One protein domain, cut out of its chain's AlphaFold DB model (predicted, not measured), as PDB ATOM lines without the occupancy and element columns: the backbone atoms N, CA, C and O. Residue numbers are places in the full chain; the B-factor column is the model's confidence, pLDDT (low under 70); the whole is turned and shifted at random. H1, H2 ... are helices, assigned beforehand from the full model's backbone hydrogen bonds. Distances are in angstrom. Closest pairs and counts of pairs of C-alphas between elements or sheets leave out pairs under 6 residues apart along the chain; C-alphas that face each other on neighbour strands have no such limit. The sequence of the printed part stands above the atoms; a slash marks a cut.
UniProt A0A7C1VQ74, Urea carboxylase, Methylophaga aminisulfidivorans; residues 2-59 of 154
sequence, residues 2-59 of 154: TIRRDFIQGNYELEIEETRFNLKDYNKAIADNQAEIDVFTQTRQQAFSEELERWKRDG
ATOM      1  N   THR A   2     604.075 488.882 490.685       77.38
ATOM      2  CA  THR A   2     603.980 490.085 491.541       77.38
ATOM      3  C   THR A   2     605.242 490.961 491.536       77.38
ATOM      4  O   THR A   2     605.154 492.146 491.245       77.38
ATOM      5  N   ILE A   3     606.429 490.363 491.707       90.94
ATOM      6  CA  ILE A   3     607.706 491.105 491.781       90.94
ATOM      7  C   ILE A   3     607.994 491.908 490.502       90.94
ATOM      8  O   ILE A   3     608.323 493.083 490.584       90.94
ATOM      9  N   ARG A   4     607.827 491.313 489.308       90.44
ATOM     10  CA  ARG A   4     608.108 492.002 488.028       90.44
ATOM     11  C   ARG A   4     607.270 493.269 487.838       90.44
ATOM     12  O   ARG A   4     607.762 494.235 487.268       90.44
ATOM     13  N   ARG A   5     606.016 493.250 488.296       89.56
ATOM     14  CA  ARG A   5     605.101 494.393 488.213       89.56
ATOM     15  C   ARG A   5     605.433 495.442 489.274       89.56
ATOM     16  O   ARG A   5     605.546 496.620 488.951       89.56
ATOM     17  N   ASP A   6     605.599 495.004 490.517       91.75
ATOM     18  CA  ASP A   6     605.695 495.898 491.673       91.75
ATOM     19  C   ASP A   6     607.081 496.572 491.756       91.75
ATOM     20  O   ASP A   6     607.184 497.708 492.214       91.75
ATOM     21  N   PHE A   7     608.130 495.939 491.210       93.00
ATOM     22  CA  PHE A   7     609.487 496.492 491.131       93.00
ATOM     23  C   PHE A   7     609.571 497.795 490.324       93.00
ATOM     24  O   PHE A   7     610.158 498.765 490.793       93.00
ATOM     25  N   ILE A   8     608.936 497.859 489.145       91.94
ATOM     26  CA  ILE A   8     608.940 499.066 488.289       91.94
ATOM     27  C   ILE A   8     608.247 500.243 488.996       91.94
ATOM     28  O   ILE A   8     608.600 501.399 488.786       91.94
ATOM     29  N   GLN A   9     607.268 499.943 489.851       92.06
ATOM     30  CA  GLN A   9     606.501 500.932 490.606       92.06
ATOM     31  C   GLN A   9     607.175 501.343 491.925       92.06
ATOM     32  O   GLN A   9     606.628 502.176 492.640       92.06
ATOM     33  N   GLY A  10     608.327 500.754 492.269       89.88
ATOM     34  CA  GLY A  10     608.992 500.967 493.559       89.88
ATOM     35  C   GLY A  10     608.275 500.316 494.749       89.88
ATOM     36  O   GLY A  10     608.643 500.561 495.891       89.88
ATOM     37  N   ASN A  11     607.277 499.466 494.494       91.75
ATOM     38  CA  ASN A  11     606.477 498.768 495.505       91.75
ATOM     39  C   ASN A  11     607.085 497.411 495.901       91.75
ATOM     40  O   ASN A  11     606.409 496.569 496.492       91.75
ATOM     41  N   TYR A  12     608.346 497.176 495.541       92.12
ATOM     42  CA  TYR A  12     609.099 495.992 495.920       92.12
ATOM     43  C   TYR A  12     610.371 496.420 496.644       92.12
ATOM     44  O   TYR A  12     611.244 497.058 496.054       92.12
ATOM     45  N   GLU A  13     610.456 496.071 497.921       90.31
ATOM     46  CA  GLU A  13     611.627 496.345 498.741       90.31
ATOM     47  C   GLU A  13     612.741 495.354 498.384       90.31
ATOM     48  O   GLU A  13     612.562 494.137 498.458       90.31
ATOM     49  N   LEU A  14     613.882 495.880 497.935       91.00
ATOM     50  CA  LEU A  14     615.081 495.081 497.713       91.00
ATOM     51  C   LEU A  14     615.814 494.903 499.040       91.00
ATOM     52  O   LEU A  14     616.192 495.884 499.677       91.00
ATOM     53  N   GLU A  15     616.080 493.654 499.405       93.38
ATOM     54  CA  GLU A  15     617.006 493.339 500.487       93.38
ATOM     55  C   GLU A  15     618.435 493.628 500.007       93.38
ATOM     56  O   GLU A  15     618.950 492.977 499.095       93.38
ATOM     57  N   ILE A  16     619.047 494.672 500.567       95.31
ATOM     58  CA  ILE A  16     620.402 495.108 500.230       95.31
ATOM     59  C   ILE A  16     621.207 495.156 501.523       95.31
ATOM     60  O   ILE A  16     620.944 495.978 502.398       95.31
ATOM     61  N   GLU A  17     622.213 494.293 501.616       96.94
ATOM     62  CA  GLU A  17     623.128 494.236 502.752       96.94
ATOM     63  C   GLU A  17     624.522 494.723 502.345       96.94
ATOM     64  O   GLU A  17     625.128 494.221 501.394       96.94
ATOM     65  N   GLU A  18     625.064 495.692 503.084       96.69
ATOM     66  CA  GLU A  18     626.458 496.100 502.922       96.69
ATOM     67  C   GLU A  18     627.376 495.059 503.575       96.69
ATOM     68  O   GLU A  18     627.355 494.848 504.789       96.69
ATOM     69  N   THR A  19     628.198 494.396 502.766       96.38
ATOM     70  CA  THR A  19     629.105 493.340 503.229       96.38
ATOM     71  C   THR A  19     630.493 493.502 502.618       96.38
ATOM     72  O   THR A  19     630.723 494.322 501.725       96.38
ATOM     73  N   ARG A  20     631.459 492.719 503.111       95.94
ATOM     74  CA  ARG A  20     632.824 492.708 502.586       95.94
ATOM     75  C   ARG A  20     633.208 491.313 502.124       95.94
ATOM     76  O   ARG A  20     633.295 490.386 502.923       95.94
ATOM     77  N   PHE A  21     633.527 491.196 500.843       97.06
ATOM     78  CA  PHE A  21     634.082 489.972 500.284       97.06
ATOM     79  C   PHE A  21     635.590 489.884 500.561       97.06
ATOM     80  O   PHE A  21     636.353 490.785 500.199       97.06
ATOM     81  N   ASN A  22     636.031 488.796 501.196       97.31
ATOM     82  CA  ASN A  22     637.445 488.504 501.415       97.31
ATOM     83  C   ASN A  22     637.912 487.392 500.474       97.31
ATOM     84  O   ASN A  22     637.571 486.222 500.646       97.31
ATOM     85  N   LEU A  23     638.764 487.757 499.516       97.38
ATOM     86  CA  LEU A  23     639.293 486.821 498.526       97.38
ATOM     87  C   LEU A  23     640.104 485.677 499.157       97.38
ATOM     88  O   LEU A  23     640.093 484.562 498.645       97.38
ATOM     89  N   LYS A  24     640.796 485.927 500.276       97.81
ATOM     90  CA  LYS A  24     641.588 484.893 500.957       97.81
ATOM     91  C   LYS A  24     640.693 483.799 501.534       97.81
ATOM     92  O   LYS A  24     641.005 482.621 501.379       97.81
ATOM     93  N   ASP A  25     639.597 484.195 502.175       97.31
ATOM     94  CA  ASP A  25     638.659 483.259 502.798       97.31
ATOM     95  C   ASP A  25     637.878 482.491 501.725       97.31
ATOM     96  O   ASP A  25     637.720 481.279 501.837       97.31
ATOM     97  N   TYR A  26     637.500 483.164 500.632       96.81
ATOM     98  CA  TYR A  26     636.912 482.518 499.459       96.81
ATOM     99  C   TYR A  26     637.847 481.472 498.842       96.81
ATOM    100  O   TYR A  26     637.447 480.330 498.654       96.81
ATOM    101  N   ASN A  27     639.110 481.818 498.581       97.38
ATOM    102  CA  ASN A  27     640.072 480.871 498.008       97.38
ATOM    103  C   ASN A  27     640.319 479.674 498.928       97.38
ATOM    104  O   ASN A  27     640.497 478.559 498.444       97.38
ATOM    105  N   LYS A  28     640.311 479.894 500.250       97.50
ATOM    106  CA  LYS A  28     640.363 478.800 501.216       97.50
ATOM    107  C   LYS A  28     639.128 477.904 501.090       97.50
ATOM    108  O   LYS A  28     639.288 476.700 500.977       97.50
ATOM    109  N   ALA A  29     637.928 478.480 501.033       97.00
ATOM    110  CA  ALA A  29     636.699 477.715 500.839       97.00
ATOM    111  C   ALA A  29     636.702 476.929 499.516       97.00
ATOM    112  O   ALA A  29     636.264 475.784 499.494       97.00
ATOM    113  N   ILE A  30     637.233 477.488 498.424       97.19
ATOM    114  CA  ILE A  30     637.399 476.753 497.160       97.19
ATOM    115  C   ILE A  30     638.362 475.576 497.335       97.19
ATOM    116  O   ILE A  30     638.024 474.464 496.949       97.19
ATOM    117  N   ALA A  31     639.519 475.797 497.964       96.69
ATOM    118  CA  ALA A  31     640.484 474.729 498.221       96.69
ATOM    119  C   ALA A  31     639.894 473.616 499.104       96.69
ATOM    120  O   ALA A  31     640.095 472.436 498.820       96.69
ATOM    121  N   ASP A  32     639.126 473.988 500.130       97.62
ATOM    122  CA  ASP A  32     638.474 473.054 501.053       97.62
ATOM    123  C   ASP A  32     637.395 472.205 500.342       97.62
ATOM    124  O   ASP A  32     637.181 471.054 500.719       97.62
ATOM    125  N   ASN A  33     636.756 472.730 499.286       97.25
ATOM    126  CA  ASN A  33     635.697 472.052 498.521       97.25
ATOM    127  C   ASN A  33     636.147 471.570 497.126       97.25
ATOM    128  O   ASN A  33     635.316 471.186 496.300       97.25
ATOM    129  N   GLN A  34     637.454 471.573 496.842       96.94
ATOM    130  CA  GLN A  34     637.984 471.368 495.489       96.94
ATOM    131  C   GLN A  34     637.528 470.046 494.857       96.94
ATOM    132  O   GLN A  34     637.155 470.015 493.690       96.94
ATOM    133  N   ALA A  35     637.492 468.963 495.639       97.06
ATOM    134  CA  ALA A  35     637.103 467.648 495.139       97.06
ATOM    135  C   ALA A  35     635.651 467.611 494.623       97.06
ATOM    136  O   ALA A  35     635.378 466.992 493.598       97.06
ATOM    137  N   GLU A  36     634.720 468.286 495.302       97.50
ATOM    138  CA  GLU A  36     633.319 468.355 494.873       97.50
ATOM    139  C   GLU A  36     633.165 469.227 493.619       97.50
ATOM    140  O   GLU A  36     632.459 468.854 492.679       97.50
ATOM    141  N   ILE A  37     633.892 470.349 493.570       96.62
ATOM    142  CA  ILE A  37     633.935 471.246 492.407       96.62
ATOM    143  C   ILE A  37     634.448 470.503 491.170       96.62
ATOM    144  O   ILE A  37     633.877 470.645 490.084       96.62
ATOM    145  N   ASP A  38     635.499 469.699 491.327       97.81
ATOM    146  CA  ASP A  38     636.097 468.931 490.238       97.81
ATOM    147  C   ASP A  38     635.124 467.878 489.703       97.81
ATOM    148  O   ASP A  38     634.921 467.799 488.490       97.81
ATOM    149  N   VAL A  39     634.462 467.130 490.594       98.00
ATOM    150  CA  VAL A  39     633.444 466.136 490.211       98.00
ATOM    151  C   VAL A  39     632.314 466.800 489.424       98.00
ATOM    152  O   VAL A  39     632.000 466.366 488.315       98.00
ATOM    153  N   PHE A  40     631.743 467.891 489.942       97.62
ATOM    154  CA  PHE A  40     630.677 468.620 489.255       97.62
ATOM    155  C   PHE A  40     631.128 469.146 487.886       97.62
ATOM    156  O   PHE A  40     630.422 469.002 486.884       97.62
ATOM    157  N   THR A  41     632.323 469.737 487.825       97.00
ATOM    158  CA  THR A  41     632.879 470.304 486.591       97.00
ATOM    159  C   THR A  41     633.111 469.222 485.544       97.00
ATOM    160  O   THR A  41     632.772 469.426 484.377       97.00
ATOM    161  N   GLN A  42     633.629 468.063 485.953       97.75
ATOM    162  CA  GLN A  42     633.847 466.924 485.071       97.75
ATOM    163  C   GLN A  42     632.525 466.392 484.511       97.75
ATOM    164  O   GLN A  42     632.410 466.226 483.295       97.75
ATOM    165  N   THR A  43     631.509 466.195 485.355       97.19
ATOM    166  CA  THR A  43     630.181 465.745 484.909       97.19
ATOM    167  C   THR A  43     629.556 466.733 483.929       97.19
ATOM    168  O   THR A  43     629.085 466.332 482.865       97.19
ATOM    169  N   ARG A  44     629.594 468.035 484.239       97.44
ATOM    170  CA  ARG A  44     629.074 469.083 483.352       97.44
ATOM    171  C   ARG A  44     629.794 469.083 482.005       97.44
ATOM    172  O   ARG A  44     629.144 469.189 480.969       97.44
ATOM    173  N   GLN A  45     631.124 468.976 482.010       96.94
ATOM    174  CA  GLN A  45     631.924 468.989 480.785       96.94
ATOM    175  C   GLN A  45     631.658 467.757 479.921       96.94
ATOM    176  O   GLN A  45     631.550 467.882 478.703       96.94
ATOM    177  N   GLN A  46     631.519 466.587 480.546       97.00
ATOM    178  CA  GLN A  46     631.167 465.358 479.851       97.00
ATOM    179  C   GLN A  46     629.785 465.482 479.201       97.00
ATOM    180  O   GLN A  46     629.678 465.301 477.990       97.00
ATOM    181  N   ALA A  47     628.762 465.883 479.962       95.56
ATOM    182  CA  ALA A  47     627.407 466.070 479.441       95.56
ATOM    183  C   ALA A  47     627.368 467.081 478.283       95.56
ATOM    184  O   ALA A  47     626.755 466.821 477.251       95.56
ATOM    185  N   PHE A  48     628.087 468.203 478.410       94.62
ATOM    186  CA  PHE A  48     628.217 469.182 477.330       94.62
ATOM    187  C   PHE A  48     628.891 468.589 476.087       94.62
ATOM    188  O   PHE A  48     628.424 468.808 474.973       94.62
ATOM    189  N   SER A  49     629.979 467.833 476.258       94.44
ATOM    190  CA  SER A  49     630.686 467.218 475.131       94.44
ATOM    191  C   SER A  49     629.837 466.172 474.411       94.44
ATOM    192  O   SER A  49     629.834 466.131 473.185       94.44
ATOM    193  N   GLU A  50     629.067 465.375 475.152       93.69
ATOM    194  CA  GLU A  50     628.154 464.387 474.582       93.69
ATOM    195  C   GLU A  50     627.047 465.061 473.766       93.69
ATOM    196  O   GLU A  50     626.763 464.623 472.650       93.69
ATOM    197  N   GLU A  51     626.466 466.147 474.280       90.31
ATOM    198  CA  GLU A  51     625.437 466.917 473.577       90.31
ATOM    199  C   GLU A  51     625.998 467.607 472.327       90.31
ATOM    200  O   GLU A  51     625.409 467.526 471.251       90.31
ATOM    201  N   LEU A  52     627.193 468.197 472.424       90.75
ATOM    202  CA  LEU A  52     627.879 468.801 471.283       90.75
ATOM    203  C   LEU A  52     628.115 467.772 470.164       90.75
ATOM    204  O   LEU A  52     627.887 468.062 468.992       90.75
ATOM    205  N   GLU A  53     628.549 466.560 470.507       90.06
ATOM    206  CA  GLU A  53     628.746 465.482 469.533       90.06
ATOM    207  C   GLU A  53     627.421 464.948 468.961       90.06
ATOM    208  O   GLU A  53     627.392 464.495 467.814       90.06
ATOM    209  N   ARG A  54     626.309 465.007 469.709       89.06
ATOM    210  CA  ARG A  54     624.963 464.773 469.148       89.06
ATOM    211  C   ARG A  54     624.619 465.834 468.114       89.06
ATOM    212  O   ARG A  54     624.329 465.473 466.982       89.06
ATOM    213  N   TRP A  55     624.776 467.112 468.439       85.62
ATOM    214  CA  TRP A  55     624.469 468.205 467.511       85.62
ATOM    215  C   TRP A  55     625.329 468.175 466.245       85.62
ATOM    216  O   TRP A  55     624.831 468.491 465.168       85.62
ATOM    217  N   LYS A  56     626.603 467.766 466.338       86.31
ATOM    218  CA  LYS A  56     627.454 467.562 465.151       86.31
ATOM    219  C   LYS A  56     626.938 466.427 464.273       86.31
ATOM    220  O   LYS A  56     626.897 466.575 463.058       86.31
ATOM    221  N   ARG A  57     626.554 465.298 464.880       83.38
ATOM    222  CA  ARG A  57     626.013 464.133 464.163       83.38
ATOM    223  C   ARG A  57     624.674 464.441 463.496       83.38
ATOM    224  O   ARG A  57     624.453 464.000 462.376       83.38
ATOM    225  N   ASP A  58     623.834 465.208 464.178       85.00
ATOM    226  CA  ASP A  58     622.492 465.573 463.724       85.00
ATOM    227  C   ASP A  58     622.507 466.800 462.791       85.00
ATOM    228  O   ASP A  58     621.460 467.251 462.338       85.00
ATOM    229  N   GLY A  59     623.690 467.361 462.502       80.50
ATOM    230  CA  GLY A  59     623.860 468.513 461.610       80.50
ATOM    231  C   GLY A  59     623.401 469.857 462.190       80.50
ATOM    232  O   GLY A  59     623.555 470.877 461.531       80.50
TER     233      GLY A  59
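This is residues 2 to 59 of the 154 residues of the protein "Urea carboxylase" of Methylophaga aminisulfidivorans (UniProt A0A7C1VQ74). An open, flat U: the long helix H3 makes one arm, the short helix H2 the base, and a drawn-out link, residues 9 to 22, rises as the other arm to the small helix H1. The arms have no contact. The 58 printed residues, with H1, H2 and H3 in that order and no named strand, are all helix in class and extended, with a radius of gyration of the C-alphas of 20.6 A and spans of 50 by 38 by 14 A.

Find C-alpha 2 at (603.980, 490.085, 491.541), where H1 begins, residues 2 to 8. H2, residues 23 to 32, covers 14.0 A. H3, residues 34 to 57, runs 34.3 A to C-alpha 57 at (626.013, 464.133, 464.163).

H1 is apart from H2 and H3. H2 and H3 meet only through their tight link, Asn 33. Every O i to N i+4 pair is within hydrogen-bond range in H2 and H3, and 2 of 3 in H1.

The C-alphas of Asn 11 and Arg 57, the two farthest apart, are 50.6 A apart. The link from H1 to H2 is long. The printed part has no cut, and no printed residue is under 70 in pLDDT.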